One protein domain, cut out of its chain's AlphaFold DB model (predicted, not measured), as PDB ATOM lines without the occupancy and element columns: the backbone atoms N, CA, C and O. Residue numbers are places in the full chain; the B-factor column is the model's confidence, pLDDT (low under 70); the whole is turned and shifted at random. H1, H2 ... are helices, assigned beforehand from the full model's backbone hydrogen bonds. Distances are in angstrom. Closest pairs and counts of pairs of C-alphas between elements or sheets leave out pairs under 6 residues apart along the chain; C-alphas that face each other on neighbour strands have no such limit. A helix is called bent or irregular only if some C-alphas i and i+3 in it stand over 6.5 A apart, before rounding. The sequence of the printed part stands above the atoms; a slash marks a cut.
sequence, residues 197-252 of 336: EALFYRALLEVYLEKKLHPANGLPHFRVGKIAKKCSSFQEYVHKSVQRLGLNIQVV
ATOM      1  N   GLU A 197     139.423 228.775 172.466       87.38
ATOM      2  CA  GLU A 197     140.399 228.380 171.443       87.38
ATOM      3  C   GLU A 197     141.841 228.526 171.940       87.38
ATOM      4  O   GLU A 197     142.665 227.623 171.832       87.38
ATOM      5  N   ALA A 198     142.128 229.645 172.606       89.50
ATOM      6  CA  ALA A 198     143.428 229.886 173.216       89.50
ATOM      7  C   ALA A 198     143.736 228.915 174.369       89.50
ATOM      8  O   ALA A 198     144.906 228.656 174.650       89.50
ATOM      9  N   LEU A 199     142.708 228.426 175.070       91.00
ATOM     10  CA  LEU A 199     142.857 227.415 176.119       91.00
ATOM     11  C   LEU A 199     143.111 226.039 175.502       91.00
ATOM     12  O   LEU A 199     144.036 225.360 175.936       91.00
ATOM     13  N   PHE A 200     142.374 225.685 174.449       94.69
ATOM     14  CA  PHE A 200     142.565 224.450 173.697       94.69
ATOM     15  C   PHE A 200     143.962 224.377 173.084       94.69
ATOM     16  O   PHE A 200     144.663 223.397 173.296       94.69
ATOM     17  N   TYR A 201     144.437 225.452 172.450       95.12
ATOM     18  CA  TYR A 201     145.800 225.516 171.911       95.12
ATOM     19  C   TYR A 201     146.864 225.305 172.992       95.12
ATOM     20  O   TYR A 201     147.883 224.670 172.744       95.12
ATOM     21  N   ARG A 202     146.648 225.825 174.208       94.00
ATOM     22  CA  ARG A 202     147.570 225.594 175.329       94.00
ATOM     23  C   ARG A 202     147.547 224.147 175.800       94.00
ATOM     24  O   ARG A 202     148.621 223.610 176.035       94.00
ATOM     25  N   ALA A 203     146.365 223.553 175.930       95.12
ATOM     26  CA  ALA A 203     146.236 222.160 176.334       95.12
ATOM     27  C   ALA A 203     146.860 221.217 175.299       95.12
ATOM     28  O   ALA A 203     147.642 220.338 175.641       95.12
ATOM     29  N   LEU A 204     146.603 221.464 174.016       96.56
ATOM     30  CA  LEU A 204     147.141 220.655 172.930       96.56
ATOM     31  C   LEU A 204     148.654 220.850 172.742       96.56
ATOM     32  O   LEU A 204     149.360 219.909 172.390       96.56
ATOM     33  N   LEU A 205     149.181 222.049 173.023       96.00
ATOM     34  CA  LEU A 205     150.627 222.272 173.093       96.00
ATOM     35  C   LEU A 205     151.268 221.421 174.193       96.00
ATOM     36  O   LEU A 205     152.368 220.924 173.985       96.00
ATOM     37  N   GLU A 206     150.614 221.253 175.342       95.25
ATOM     38  CA  GLU A 206     151.135 220.389 176.403       95.25
ATOM     39  C   GLU A 206     151.235 218.936 175.932       95.25
ATOM     40  O   GLU A 206     152.317 218.360 176.000       95.25
ATOM     41  N   VAL A 207     150.169 218.403 175.325       95.56
ATOM     42  CA  VAL A 207     150.163 217.063 174.705       95.56
ATOM     43  C   VAL A 207     151.294 216.920 173.681       95.56
ATOM     44  O   VAL A 207     152.034 215.935 173.678       95.56
ATOM     45  N   TYR A 208     151.466 217.925 172.816       96.31
ATOM     46  CA  TYR A 208     152.530 217.932 171.815       96.31
ATOM     47  C   TYR A 208     153.929 217.901 172.447       96.31
ATOM     48  O   TYR A 208     154.789 217.131 172.020       96.31
ATOM     49  N   LEU A 209     154.164 218.726 173.471       94.75
ATOM     50  CA  LEU A 209     155.452 218.795 174.156       94.75
ATOM     51  C   LEU A 209     155.740 217.527 174.967       94.75
ATOM     52  O   LEU A 209     156.891 217.097 174.983       94.75
ATOM     53  N   GLU A 210     154.736 216.888 175.578       93.12
ATOM     54  CA  GLU A 210     154.903 215.598 176.266       93.12
ATOM     55  C   GLU A 210     155.371 214.531 175.277       93.12
ATOM     56  O   GLU A 210     156.348 213.824 175.539       93.12
ATOM     57  N   LYS A 211     154.735 214.490 174.099       92.31
ATOM     58  CA  LYS A 211     155.092 213.575 173.011       92.31
ATOM     59  C   LYS A 211     156.478 213.852 172.424       92.31
ATOM     60  O   LYS A 211     157.135 212.914 172.003       92.31
ATOM     61  N   LYS A 212     156.922 215.110 172.340       93.50
ATOM     62  CA  LYS A 212     158.224 215.455 171.731       93.50
ATOM     63  C   LYS A 212     159.400 215.386 172.700       93.50
ATOM     64  O   LYS A 212     160.504 215.070 172.269       93.50
ATOM     65  N   LEU A 213     159.190 215.720 173.972       91.25
ATOM     66  CA  LEU A 213     160.270 215.840 174.954       91.25
ATOM     67  C   LEU A 213     160.433 214.599 175.834       91.25
ATOM     68  O   LEU A 213     161.499 214.450 176.424       91.25
ATOM     69  N   HIS A 214     159.411 213.740 175.939       88.62
ATOM     70  CA  HIS A 214     159.414 212.536 176.783       88.62
ATOM     71  C   HIS A 214     160.056 212.754 178.170       88.62
ATOM     72  O   HIS A 214     161.015 212.068 178.535       88.62
ATOM     73  N   PRO A 215     159.588 213.745 178.949       86.12
ATOM     74  CA  PRO A 215     160.240 214.096 180.202       86.12
ATOM     75  C   PRO A 215     160.078 212.981 181.244       86.12
ATOM     76  O   PRO A 215     158.973 212.504 181.489       86.12
ATOM     77  N   ALA A 216     161.169 212.616 181.926       81.38
ATOM     78  CA  ALA A 216     161.163 211.539 182.923       81.38
ATOM     79  C   ALA A 216     160.227 211.799 184.124       81.38
ATOM     80  O   ALA A 216     159.711 210.854 184.707       81.38
ATOM     81  N   ASN A 217     159.993 213.071 184.477       81.88
ATOM     82  CA  ASN A 217     159.196 213.486 185.641       81.88
ATOM     83  C   ASN A 217     158.032 214.421 185.253       81.88
ATOM     84  O   ASN A 217     157.663 215.307 186.023       81.88
ATOM     85  N   GLY A 218     157.486 214.257 184.044       76.94
ATOM     86  CA  GLY A 218     156.479 215.169 183.494       76.94
ATOM     87  C   GLY A 218     157.072 216.495 183.008       76.94
ATOM     88  O   GLY A 218     158.235 216.823 183.266       76.94
ATOM     89  N   LEU A 219     156.294 217.253 182.235       82.88
ATOM     90  CA  LEU A 219     156.773 218.523 181.694       82.88
ATOM     91  C   LEU A 219     156.972 219.566 182.803       82.88
ATOM     92  O   LEU A 219     156.130 219.694 183.696       82.88
ATOM     93  N   PRO A 220     158.035 220.385 182.728       80.38
ATOM     94  CA  PRO A 220     158.153 221.542 183.597       80.38
ATOM     95  C   PRO A 220     157.054 222.561 183.274       80.38
ATOM     96  O   PRO A 220     156.553 222.648 182.153       80.38
ATOM     97  N   HIS A 221     156.694 223.388 184.254       81.12
ATOM     98  CA  HIS A 221     155.685 224.420 184.047       81.12
ATOM     99  C   HIS A 221     156.156 225.476 183.031       81.12
ATOM    100  O   HIS A 221     157.061 226.268 183.309       81.12
ATOM    101  N   PHE A 222     155.495 225.544 181.872       81.94
ATOM    102  CA  PHE A 222     155.800 226.519 180.824       81.94
ATOM    103  C   PHE A 222     154.879 227.741 180.865       81.94
ATOM    104  O   PHE A 222     153.655 227.636 180.948       81.94
ATOM    105  N   ARG A 223     155.458 228.940 180.694       83.94
ATOM    106  CA  ARG A 223     154.700 230.196 180.551       83.94
ATOM    107  C   ARG A 223     154.863 230.817 179.168       83.94
ATOM    108  O   ARG A 223     155.659 231.724 178.948       83.94
ATOM    109  N   VAL A 224     153.998 230.393 178.253       85.38
ATOM    110  CA  VAL A 224     153.920 230.927 176.881       85.38
ATOM    111  C   VAL A 224     153.320 232.347 176.838       85.38
ATOM    112  O   VAL A 224     153.684 233.177 176.006       85.38
ATOM    113  N   GLY A 225     152.422 232.683 177.770       84.19
ATOM    114  CA  GLY A 225     151.775 233.999 177.838       84.19
ATOM    115  C   GLY A 225     150.592 234.169 176.870       84.19
ATOM    116  O   GLY A 225     149.962 233.203 176.437       84.19
ATOM    117  N   LYS A 226     150.213 235.419 176.571       84.94
ATOM    118  CA  LYS A 226     149.004 235.769 175.787       84.94
ATOM    119  C   LYS A 226     149.294 235.893 174.280       84.94
ATOM    120  O   LYS A 226     149.037 236.946 173.698       84.94
ATOM    121  N   ILE A 227     149.852 234.850 173.660       89.44
ATOM    122  CA  ILE A 227     150.208 234.872 172.224       89.44
ATOM    123  C   ILE A 227     149.160 234.227 171.306       89.44
ATOM    124  O   ILE A 227     149.121 234.577 170.134       89.44
ATOM    125  N   ALA A 228     148.274 233.372 171.834       86.19
ATOM    126  CA  ALA A 228     147.264 232.654 171.045       86.19
ATOM    127  C   ALA A 228     146.380 233.582 170.193       86.19
ATOM    128  O   ALA A 228     146.181 233.323 169.020       86.19
ATOM    129  N   LYS A 229     145.962 234.737 170.731       82.81
ATOM    130  CA  LYS A 229     145.175 235.743 169.983       82.81
ATOM    131  C   LYS A 229     145.899 236.360 168.775       82.81
ATOM    132  O   LYS A 229     145.288 237.112 168.030       82.81
ATOM    133  N   LYS A 230     147.208 236.141 168.641       86.31
ATOM    134  CA  LYS A 230     148.041 236.624 167.528       86.31
ATOM    135  C   LYS A 230     148.384 235.507 166.538       86.31
ATOM    136  O   LYS A 230     149.353 235.660 165.799       86.31
ATOM    137  N   CYS A 231     147.703 234.372 166.629       89.12
ATOM    138  CA  CYS A 231     147.927 233.211 165.782       89.12
ATOM    139  C   CYS A 231     146.610 232.896 165.073       89.12
ATOM    140  O   CYS A 231     145.562 232.928 165.718       89.12
ATOM    141  N   SER A 232     146.658 232.623 163.773       90.00
ATOM    142  CA  SER A 232     145.490 232.214 162.985       90.00
ATOM    143  C   SER A 232     145.267 230.703 162.985       90.00
ATOM    144  O   SER A 232     144.195 230.254 162.598       90.00
ATOM    145  N   SER A 233     146.265 229.921 163.404       94.38
ATOM    146  CA  SER A 233     146.189 228.462 163.461       94.38
ATOM    147  C   SER A 233     146.958 227.882 164.649       94.38
ATOM    148  O   SER A 233     147.774 228.563 165.289       94.38
ATOM    149  N   PHE A 234     146.716 226.600 164.928       95.69
ATOM    150  CA  PHE A 234     147.441 225.856 165.953       95.69
ATOM    151  C   PHE A 234     148.929 225.715 165.601       95.69
ATOM    152  O   PHE A 234     149.779 225.891 166.472       95.69
ATOM    153  N   GLN A 235     149.265 225.510 164.324       97.31
ATOM    154  CA  GLN A 235     150.647 225.416 163.847       97.31
ATOM    155  C   GLN A 235     151.437 226.683 164.170       97.31
ATOM    156  O   GLN A 235     152.481 226.633 164.822       97.31
ATOM    157  N   GLU A 236     150.899 227.845 163.789       96.50
ATOM    158  CA  GLU A 236     151.539 229.132 164.064       96.50
ATOM    159  C   GLU A 236     151.711 229.357 165.573       96.50
ATOM    160  O   GLU A 236     152.742 229.866 166.031       96.50
ATOM    161  N   TYR A 237     150.714 228.949 166.363       96.81
ATOM    162  CA  TYR A 237     150.787 229.012 167.815       96.81
ATOM    163  C   TYR A 237     151.916 228.145 168.382       96.81
ATOM    164  O   TYR A 237     152.662 228.628 169.240       96.81
ATOM    165  N   VAL A 238     152.077 226.905 167.915       97.12
ATOM    166  CA  VAL A 238     153.140 225.997 168.372       97.12
ATOM    167  C   VAL A 238     154.516 226.542 168.001       97.12
ATOM    168  O   VAL A 238     155.350 226.673 168.895       97.12
ATOM    169  N   HIS A 239     154.739 226.962 166.750       96.56
ATOM    170  CA  HIS A 239     156.020 227.543 166.313       96.56
ATOM    171  C   HIS A 239     156.444 228.729 167.186       96.56
ATOM    172  O   HIS A 239     157.552 228.757 167.728       96.56
ATOM    173  N   LYS A 240     155.532 229.686 167.415       95.81
ATOM    174  CA  LYS A 240     155.806 230.838 168.292       95.81
ATOM    175  C   LYS A 240     156.030 230.423 169.745       95.81
ATOM    176  O   LYS A 240     156.823 231.057 170.443       95.81
ATOM    177  N   SER A 241     155.325 229.400 170.224       95.62
ATOM    178  CA  SER A 241     155.469 228.895 171.593       95.62
ATOM    179  C   SER A 241     156.831 228.238 171.801       95.62
ATOM    180  O   SER A 241     157.532 228.610 172.736       95.62
ATOM    181  N   VAL A 242     157.234 227.332 170.908       95.31
ATOM    182  CA  VAL A 242     158.530 226.632 170.930       95.31
ATOM    183  C   VAL A 242     159.684 227.630 170.887       95.31
ATOM    184  O   VAL A 242     160.558 227.589 171.754       95.31
ATOM    185  N   GLN A 243     159.629 228.600 169.965       94.19
ATOM    186  CA  GLN A 243     160.623 229.671 169.873       94.19
ATOM    187  C   GLN A 243     160.704 230.483 171.173       94.19
ATOM    188  O   GLN A 243     161.789 230.756 171.681       94.19
ATOM    189  N   ARG A 244     159.554 230.869 171.738       93.94
ATOM    190  CA  ARG A 244     159.490 231.676 172.965       93.94
ATOM    191  C   ARG A 244     159.987 230.924 174.198       93.94
ATOM    192  O   ARG A 244     160.505 231.556 175.114       93.94
ATOM    193  N   LEU A 245     159.788 229.612 174.235       92.75
ATOM    194  CA  LEU A 245     160.268 228.744 175.305       92.75
ATOM    195  C   LEU A 245     161.747 228.362 175.136       92.75
ATOM    196  O   LEU A 245     162.307 227.759 176.045       92.75
ATOM    197  N   GLY A 246     162.382 228.715 174.010       93.00
ATOM    198  CA  GLY A 246     163.777 228.368 173.733       93.00
ATOM    199  C   GLY A 246     163.999 226.865 173.565       93.00
ATOM    200  O   GLY A 246     165.076 226.366 173.879       93.00
ATOM    201  N   LEU A 247     162.976 226.129 173.119       92.19
ATOM    202  CA  LEU A 247     163.048 224.680 172.952       92.19
ATOM    203  C   LEU A 247     163.691 224.335 171.605       92.19
ATOM    204  O   LEU A 247     163.263 224.829 170.564       92.19
ATOM    205  N   ASN A 248     164.686 223.450 171.624       91.56
ATOM    206  CA  ASN A 248     165.344 222.951 170.419       91.56
ATOM    207  C   ASN A 248     164.687 221.641 169.956       91.56
ATOM    208  O   ASN A 248     165.229 220.559 170.170       91.56
ATOM    209  N   ILE A 249     163.482 221.744 169.386       93.56
ATOM    210  CA  ILE A 249     162.729 220.605 168.843       93.56
ATOM    211  C   ILE A 249     162.337 220.855 167.388       93.56
ATOM    212  O   ILE A 249     162.020 221.980 167.004       93.56
ATOM    213  N   GLN A 250     162.318 219.792 166.585       93.19
ATOM    214  CA  GLN A 250     161.808 219.856 165.220       93.19
ATOM    215  C   GLN A 250     160.275 219.844 165.232       93.19
ATOM    216  O   GLN A 250     159.654 218.894 165.719       93.19
ATOM    217  N   VAL A 251     159.680 220.896 164.669       95.62
ATOM    218  CA  VAL A 251     158.229 221.059 164.539       95.62
ATOM    219  C   VAL A 251     157.811 220.778 163.098       95.62
ATOM    220  O   VAL A 251     158.342 221.392 162.174       95.62
ATOM    221  N   VAL A 252     156.875 219.846 162.912       96.12
ATOM    222  CA  VAL A 252     156.372 219.418 161.599       96.12
ATOM    223  C   VAL A 252     154.870 219.687 161.531       96.12
ATOM    224  O   VAL A 252     154.106 219.157 162.334       96.12
TER     225      VAL A 252
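Overview. This is residues 197 to 252 of the 336 residues of the protein "Methyltranfer_dom domain-containing protein" of Graphocephala atropunctata (UniProt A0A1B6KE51). Two helices, H1 and H2, make a V: they come together near the beginning of each, and their far ends spread. From the far end of H1 a long link with no named element, residues 214 to 233, folds back along the length of the domain to the beginning of H2, and residues 246 to 252 follow H2 as a tail with no named element. The printed part has 56 residues with two named helices, in the order H1, H2, and no named strand; its class is all helix, with 29 residues in the named helices. The whole is compact, with a radius of gyration of the C-alphas of 10.7 A, and elongated, with spans of 32 by 20 by 16 A.

Arrangement. The helix H1, residues 197 to 213, and the helix H2, residues 234 to 245, only just touch, with 3 pairs of C-alphas within 8 A. H1 touches H2 with residues 201 to 205 alone, and H2 touches H1 with residues 234 to 238 alone. The closest C-alphas of the two are those of Tyr 201 and Phe 234, 6.2 A apart. Their lines stand at a steep tilt of 63 degrees, and they run the same way. Their centres are 10.2 A apart. In H1 and H2 every O i to N i+4 pair is within hydrogen-bond range.

Along the chain. H1 has 17 residues and begins with C-alpha 197 at (140.399, 228.380, 171.443). It ends with C-alpha 213 at (160.270, 215.840, 174.954), 23.8 A from its first C-alpha. H2 has 12 residues and measures 16.1 A from first to last C-alpha, ending with C-alpha 245 at (160.268, 228.744, 175.305). Neither helix is bent.

Size, cuts and confidence. The two C-alphas farthest apart, those of Ala 216 and Ser 232, are 32.7 A apart. The link from H1 to H2 is long, 20 residues, 214 to 233, with C-alphas 7 to 18 A from the mean of all C-alphas. The printed part has no cut. Its mean pLDDT is 90.9, and no printed residue is under 70.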